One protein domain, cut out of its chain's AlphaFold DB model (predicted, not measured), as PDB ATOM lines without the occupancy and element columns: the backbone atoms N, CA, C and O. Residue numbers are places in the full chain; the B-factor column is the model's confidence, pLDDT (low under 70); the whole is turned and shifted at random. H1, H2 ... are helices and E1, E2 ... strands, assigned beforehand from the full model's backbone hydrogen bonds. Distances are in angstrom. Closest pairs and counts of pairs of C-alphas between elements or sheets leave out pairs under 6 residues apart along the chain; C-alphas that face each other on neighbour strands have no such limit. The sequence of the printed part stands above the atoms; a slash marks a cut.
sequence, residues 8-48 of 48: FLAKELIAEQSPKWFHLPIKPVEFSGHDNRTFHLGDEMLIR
ATOM      1  N   PHE A   8     -14.418 -11.519 -39.074       95.94
ATOM      2  CA  PHE A   8     -13.728 -12.447 -39.966       95.94
ATOM      3  C   PHE A   8     -12.585 -11.760 -40.720       95.94
ATOM      4  O   PHE A   8     -11.462 -12.258 -40.715       95.94
ATOM      5  N   LEU A   9     -12.844 -10.583 -41.300       96.19
ATOM      6  CA  LEU A   9     -11.806  -9.804 -41.975       96.19
ATOM      7  C   LEU A   9     -10.677  -9.419 -41.008       96.19
ATOM      8  O   LEU A   9      -9.505  -9.581 -41.339       96.19
ATOM      9  N   ALA A  10     -11.017  -8.948 -39.807       96.75
ATOM     10  CA  ALA A  10     -10.024  -8.608 -38.793       96.75
ATOM     11  C   ALA A  10      -9.158  -9.823 -38.408       96.75
ATOM     12  O   ALA A  10      -7.943  -9.694 -38.257       96.75
ATOM     13  N   LYS A  11      -9.758 -11.014 -38.307       96.56
ATOM     14  CA  LYS A  11      -9.051 -12.258 -37.984       96.56
ATOM     15  C   LYS A  11      -8.043 -12.667 -39.056       96.56
ATOM     16  O   LYS A  11      -6.911 -12.999 -38.707       96.56
ATOM     17  N   GLU A  12      -8.421 -12.595 -40.328       97.00
ATOM     18  CA  GLU A  12      -7.513 -12.889 -41.445       97.00
ATOM     19  C   GLU A  12      -6.330 -11.909 -41.475       97.00
ATOM     20  O   GLU A  12      -5.176 -12.320 -41.593       97.00
ATOM     21  N   LEU A  13      -6.592 -10.615 -41.261       97.12
ATOM     22  CA  LEU A  13      -5.538  -9.597 -41.231       97.12
ATOM     23  C   LEU A  13      -4.562  -9.801 -40.066       97.12
ATOM     24  O   LEU A  13      -3.357  -9.633 -40.243       97.12
ATOM     25  N   ILE A  14      -5.044 -10.205 -38.885       97.69
ATOM     26  CA  ILE A  14      -4.161 -10.559 -37.763       97.69
ATOM     27  C   ILE A  14      -3.343 -11.814 -38.086       97.69
ATOM     28  O   ILE A  14      -2.163 -11.860 -37.734       97.69
ATOM     29  N   ALA A  15      -3.924 -12.804 -38.773       97.69
ATOM     30  CA  ALA A  15      -3.208 -14.005 -39.208       97.69
ATOM     31  C   ALA A  15      -1.992 -13.663 -40.074       97.69
ATOM     32  O   ALA A  15      -0.921 -14.238 -39.889       97.69
ATOM     33  N   GLU A  16      -2.165 -12.711 -40.989       98.31
ATOM     34  CA  GLU A  16      -1.143 -12.286 -41.941       98.31
ATOM     35  C   GLU A  16      -0.131 -11.312 -41.318       98.31
ATOM     36  O   GLU A  16       1.080 -11.505 -41.422       98.31
ATOM     37  N   GLN A  17      -0.614 -10.265 -40.648       97.81
ATOM     38  CA  GLN A  17       0.211  -9.120 -40.243       97.81
ATOM     39  C   GLN A  17       0.738  -9.229 -38.812       97.81
ATOM     40  O   GLN A  17       1.695  -8.549 -38.440       97.81
ATOM     41  N   SER A  18       0.111 -10.045 -37.965       96.75
ATOM     42  CA  SER A  18       0.521 -10.239 -36.571       96.75
ATOM     43  C   SER A  18       0.295 -11.679 -36.085       96.75
ATOM     44  O   SER A  18      -0.420 -11.899 -35.099       96.75
ATOM     45  N   PRO A  19       0.962 -12.678 -36.703       96.69
ATOM     46  CA  PRO A  19       0.645 -14.098 -36.507       96.69
ATOM     47  C   PRO A  19       0.716 -14.564 -35.047       96.69
ATOM     48  O   PRO A  19      -0.013 -15.464 -34.632       96.69
ATOM     49  N   LYS A  20       1.563 -13.921 -34.228       98.00
ATOM     50  CA  LYS A  20       1.708 -14.228 -32.796       98.00
ATOM     51  C   LYS A  20       0.412 -14.079 -31.989       98.00
ATOM     52  O   LYS A  20       0.321 -14.684 -30.930       98.00
ATOM     53  N   TRP A  21      -0.565 -13.304 -32.460       97.56
ATOM     54  CA  TRP A  21      -1.822 -13.046 -31.746       97.56
ATOM     55  C   TRP A  21      -3.056 -13.650 -32.423       97.56
ATOM     56  O   TRP A  21      -4.149 -13.549 -31.878       97.56
ATOM     57  N   PHE A  22      -2.903 -14.321 -33.569       96.06
ATOM     58  CA  PHE A  22      -4.017 -14.884 -34.347       96.06
ATOM     59  C   PHE A  22      -4.905 -15.872 -33.576       96.06
ATOM     60  O   PHE A  22      -6.082 -16.041 -33.879       96.06
ATOM     61  N   HIS A  23      -4.336 -16.538 -32.575       96.56
ATOM     62  CA  HIS A  23      -5.053 -17.505 -31.753       96.56
ATOM     63  C   HIS A  23      -5.977 -16.855 -30.708       96.56
ATOM     64  O   HIS A  23      -6.778 -17.560 -30.096       96.56
ATOM     65  N   LEU A  24      -5.867 -15.543 -30.475       98.12
ATOM     66  CA  LEU A  24      -6.712 -14.833 -29.521       98.12
ATOM     67  C   LEU A  24      -8.116 -14.592 -30.104       98.12
ATOM     68  O   LEU A  24      -8.259 -14.387 -31.312       98.12
ATOM     69  N   PRO A  25      -9.170 -14.599 -29.266       97.56
ATOM     70  CA  PRO A  25     -10.519 -14.293 -29.722       97.56
ATOM     71  C   PRO A  25     -10.614 -12.836 -30.186       97.56
ATOM     72  O   PRO A  25     -10.022 -11.950 -29.571       97.56
ATOM     73  N   ILE A  26     -11.396 -12.591 -31.236       97.81
ATOM     74  CA  ILE A  26     -11.692 -11.248 -31.741       97.81
ATOM     75  C   ILE A  26     -13.185 -11.008 -31.584       97.81
ATOM     76  O   ILE A  26     -13.973 -11.894 -31.890       97.81
ATOM     77  N   LYS A  27     -13.586  -9.842 -31.073       97.50
ATOM     78  CA  LYS A  27     -15.005  -9.472 -30.934       97.50
ATOM     79  C   LYS A  27     -15.195  -7.988 -31.212       97.50
ATOM     80  O   LYS A  27     -14.347  -7.203 -30.788       97.50
ATOM     81  N   PRO A  28     -16.274  -7.562 -31.885       96.50
ATOM     82  CA  PRO A  28     -16.547  -6.140 -32.047       96.50
ATOM     83  C   PRO A  28     -16.770  -5.489 -30.677       96.50
ATOM     84  O   PRO A  28     -17.349  -6.100 -29.777       96.50
ATOM     85  N   VAL A  29     -16.318  -4.245 -30.522       96.50
ATOM     86  CA  VAL A  29     -16.749  -3.420 -29.383       96.50
ATOM     87  C   VAL A  29     -18.230  -3.064 -29.532       96.50
ATOM     88  O   VAL A  29     -18.746  -3.002 -30.649       96.50
ATOM     89  N   GLU A  30     -18.902  -2.762 -28.420       94.88
ATOM     90  CA  GLU A  30     -20.321  -2.376 -28.419       94.88
ATOM     91  C   GLU A  30     -20.593  -1.126 -29.275       94.88
ATOM     92  O   GLU A  30     -21.569  -1.074 -30.022       94.88
ATOM     93  N   PHE A  31     -19.684  -0.144 -29.232       92.62
ATOM     94  CA  PHE A  31     -19.806   1.110 -29.974       92.62
ATOM     95  C   PHE A  31     -18.553   1.382 -30.805       92.62
ATOM     96  O   PHE A  31     -17.491   1.711 -30.277       92.62
ATOM     97  N   SER A  32     -18.677   1.253 -32.128       88.94
ATOM     98  CA  SER A  32     -17.619   1.635 -33.070       88.94
ATOM     99  C   SER A  32     -17.768   3.086 -33.524       88.94
ATOM    100  O   SER A  32     -18.870   3.624 -33.599       88.94
ATOM    101  N   GLY A  33     -16.639   3.710 -33.868       87.19
ATOM    102  CA  GLY A  33     -16.629   5.036 -34.480       87.19
ATOM    103  C   GLY A  33     -17.097   5.011 -35.938       87.19
ATOM    104  O   GLY A  33     -17.234   3.951 -36.551       87.19
ATOM    105  N   HIS A  34     -17.298   6.197 -36.512       88.12
ATOM    106  CA  HIS A  34     -17.671   6.337 -37.921       88.12
ATOM    107  C   HIS A  34     -16.547   5.876 -38.859       88.12
ATOM    108  O   HIS A  34     -16.813   5.115 -39.790       88.12
ATOM    109  N   ASP A  35     -15.304   6.254 -38.545       91.31
ATOM    110  CA  ASP A  35     -14.161   6.100 -39.453       91.31
ATOM    111  C   ASP A  35     -13.480   4.728 -39.358       91.31
ATOM    112  O   ASP A  35     -13.006   4.195 -40.358       91.31
ATOM    113  N   ASN A  36     -13.477   4.118 -38.168       93.19
ATOM    114  CA  ASN A  36     -12.828   2.829 -37.920       93.19
ATOM    115  C   ASN A  36     -13.795   1.845 -37.268       93.19
ATOM    116  O   ASN A  36     -14.705   2.229 -36.525       93.19
ATOM    117  N   ARG A  37     -13.521   0.552 -37.451       94.31
ATOM    118  CA  ARG A  37     -14.092  -0.505 -36.613       94.31
ATOM    119  C   ARG A  37     -13.067  -0.944 -35.590       94.31
ATOM    120  O   ARG A  37     -11.912  -1.164 -35.919       94.31
ATOM    121  N   THR A  38     -13.500  -1.004 -34.338       96.69
ATOM    122  CA  THR A  38     -12.653  -1.426 -33.222       96.69
ATOM    123  C   THR A  38     -13.082  -2.817 -32.778       96.69
ATOM    124  O   THR A  38     -14.280  -3.092 -32.676       96.69
ATOM    125  N   PHE A  39     -12.113  -3.678 -32.492       97.50
ATOM    126  CA  PHE A  39     -12.361  -5.013 -31.962       97.50
ATOM    127  C   PHE A  39     -11.540  -5.233 -30.695       97.50
ATOM    128  O   PHE A  39     -10.403  -4.772 -30.601       97.50
ATOM    129  N   HIS A  40     -12.108  -5.968 -29.747       98.19
ATOM    130  CA  HIS A  40     -11.347  -6.644 -28.707       98.19
ATOM    131  C   HIS A  40     -10.491  -7.744 -29.336       98.19
ATOM    132  O   HIS A  40     -10.973  -8.462 -30.213       98.19
ATOM    133  N   LEU A  41      -9.248  -7.874 -28.873       98.31
ATOM    134  CA  LEU A  41      -8.330  -8.965 -29.197       98.31
ATOM    135  C   LEU A  41      -7.860  -9.599 -27.884       98.31
ATOM    136  O   LEU A  41      -7.051  -9.021 -27.156       98.31
ATOM    137  N   GLY A  42      -8.380 -10.781 -27.568       97.38
ATOM    138  CA  GLY A  42      -8.289 -11.307 -26.209       97.38
ATOM    139  C   GLY A  42      -9.009 -10.398 -25.208       97.38
ATOM    140  O   GLY A  42      -9.852  -9.580 -25.578       97.38
ATOM    141  N   ASP A  43      -8.655 -10.542 -23.936       96.88
ATOM    142  CA  ASP A  43      -9.340  -9.832 -22.852       96.88
ATOM    143  C   ASP A  43      -8.727  -8.450 -22.553       96.88
ATOM    144  O   ASP A  43      -9.344  -7.636 -21.873       96.88
ATOM    145  N   GLU A  44      -7.530  -8.161 -23.079       96.94
ATOM    146  CA  GLU A  44      -6.723  -7.005 -22.651       96.94
ATOM    147  C   GLU A  44      -6.366  -6.013 -23.769       96.94
ATOM    148  O   GLU A  44      -5.862  -4.928 -23.481       96.94
ATOM    149  N   MET A  45      -6.600  -6.347 -25.044       97.62
ATOM    150  CA  MET A  45      -6.154  -5.519 -26.172       97.62
ATOM    151  C   MET A  45      -7.303  -5.085 -27.081       97.62
ATOM    152  O   MET A  45      -8.360  -5.712 -27.149       97.62
ATOM    153  N   LEU A  46      -7.049  -4.005 -27.822       97.00
ATOM    154  CA  LEU A  46      -7.906  -3.502 -28.888       97.00
ATOM    155  C   LEU A  46      -7.124  -3.423 -30.203       97.00
ATOM    156  O   LEU A  46      -5.937  -3.098 -30.205       97.00
ATOM    157  N   ILE A  47      -7.819  -3.651 -31.315       96.25
ATOM    158  CA  ILE A  47      -7.342  -3.395 -32.682       96.25
ATOM    159  C   ILE A  47      -8.315  -2.454 -33.401       96.25
ATOM    160  O   ILE A  47      -9.510  -2.449 -33.091       96.25
ATOM    161  N   ARG A  48      -7.804  -1.630 -34.318       94.62
ATOM    162  CA  ARG A  48      -8.522  -0.523 -34.968       94.62
ATOM    163  C   ARG A  48      -8.107  -0.304 -36.408       94.62
ATOM    164  O   ARG A  48      -6.974  -0.707 -36.738       94.62
TER     165      ARG A  48
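This is residues 8 to 48 of the 48 residues of the protein "Acetyltransferase" of Rickettsia endosymbiont of Proechinophthirus fluctus (UniProt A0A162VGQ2). A small sheet of three very short strands, E1, E2 and E3, has one helix, H1, over one of its faces and running slantwise to the strands. Two links reach out to the ends of the longest axis: residues 18 to 25, between H1 and E1, with a short helical run at 19 to 21 that bears no name, lie toward one end, and residues 29 to 38, between E1 and E2, lie toward the other. The printed part has 41 residues, with one named helix and three named strands in the order H1 E1 E2 E3; the sheet's order is E1 E2 E3, antiparallel throughout. The class is mixed, helices and strands, though under half of the residues, 19 of 41, are in named elements. The whole is compact, with a radius of gyration of the C-alphas of 9.9 A and spans of 28 by 19 by 13 A.

Begin with the sheet's inner strand, E2, residues 39 to 41, where C-alpha 39 is at (-12.361, -5.013, -31.962); it measures 6.3 A from first to last C-alpha. Beside it look for E1, residues 26 to 28, which is 7.1 A long, and E3, residues 45 to 47, which is 7.0 A long and ends with C-alpha 47 at (-7.342, -3.395, -32.682). Then find C-alpha 8 at (-13.728, -12.447, -39.966), where H1 begins; it takes in residues 8 to 17 and runs 14.3 A to C-alpha 17 at (0.211, -9.120, -40.243).

The sheet is a meander, each strand the antiparallel neighbour of the one before, with E1 and E3 as its edge strands. E1 and E2 form a hairpin, their directions at 156 degrees; look at N 40 and O 27, within hydrogen-bond range at 2.8 A, and at C-alphas 28 and 39, which face each other at 4.3 A. E2 and E3 form a second hairpin at 135 degrees, with N 39 and O 47 within hydrogen-bond range at 2.9 A, as are N 47 and O 39 at 2.9 A. H1 is on the sheet at a height over the sheet of 9.9 A, from a local plane fitted to 6 C-alphas, only just enough for one. It lies over E2, and on the local plane its line and that of E2 stand at 47 degrees, slantwise to the strands. H1 and E2 are near each other, with 5 pairs of C-alphas within 10 A. The closest C-alphas of H1 and E1 are those of Lys 11 and Ile 26, 6.9 A apart. In H1 every O i to N i+4 pair is within hydrogen-bond range.

Look to Lys 20 and His 34 for the two C-alphas farthest apart, at 28.7 A. The printed part has no cut and ends at Arg 48, the chain's last residue. The link E2 to E3 is tight, with 3 residues; H1 to E1, with 8, and E1 to E2, with 10, are short links. The mean pLDDT of the printed part is 96.0, and no printed residue is under 70.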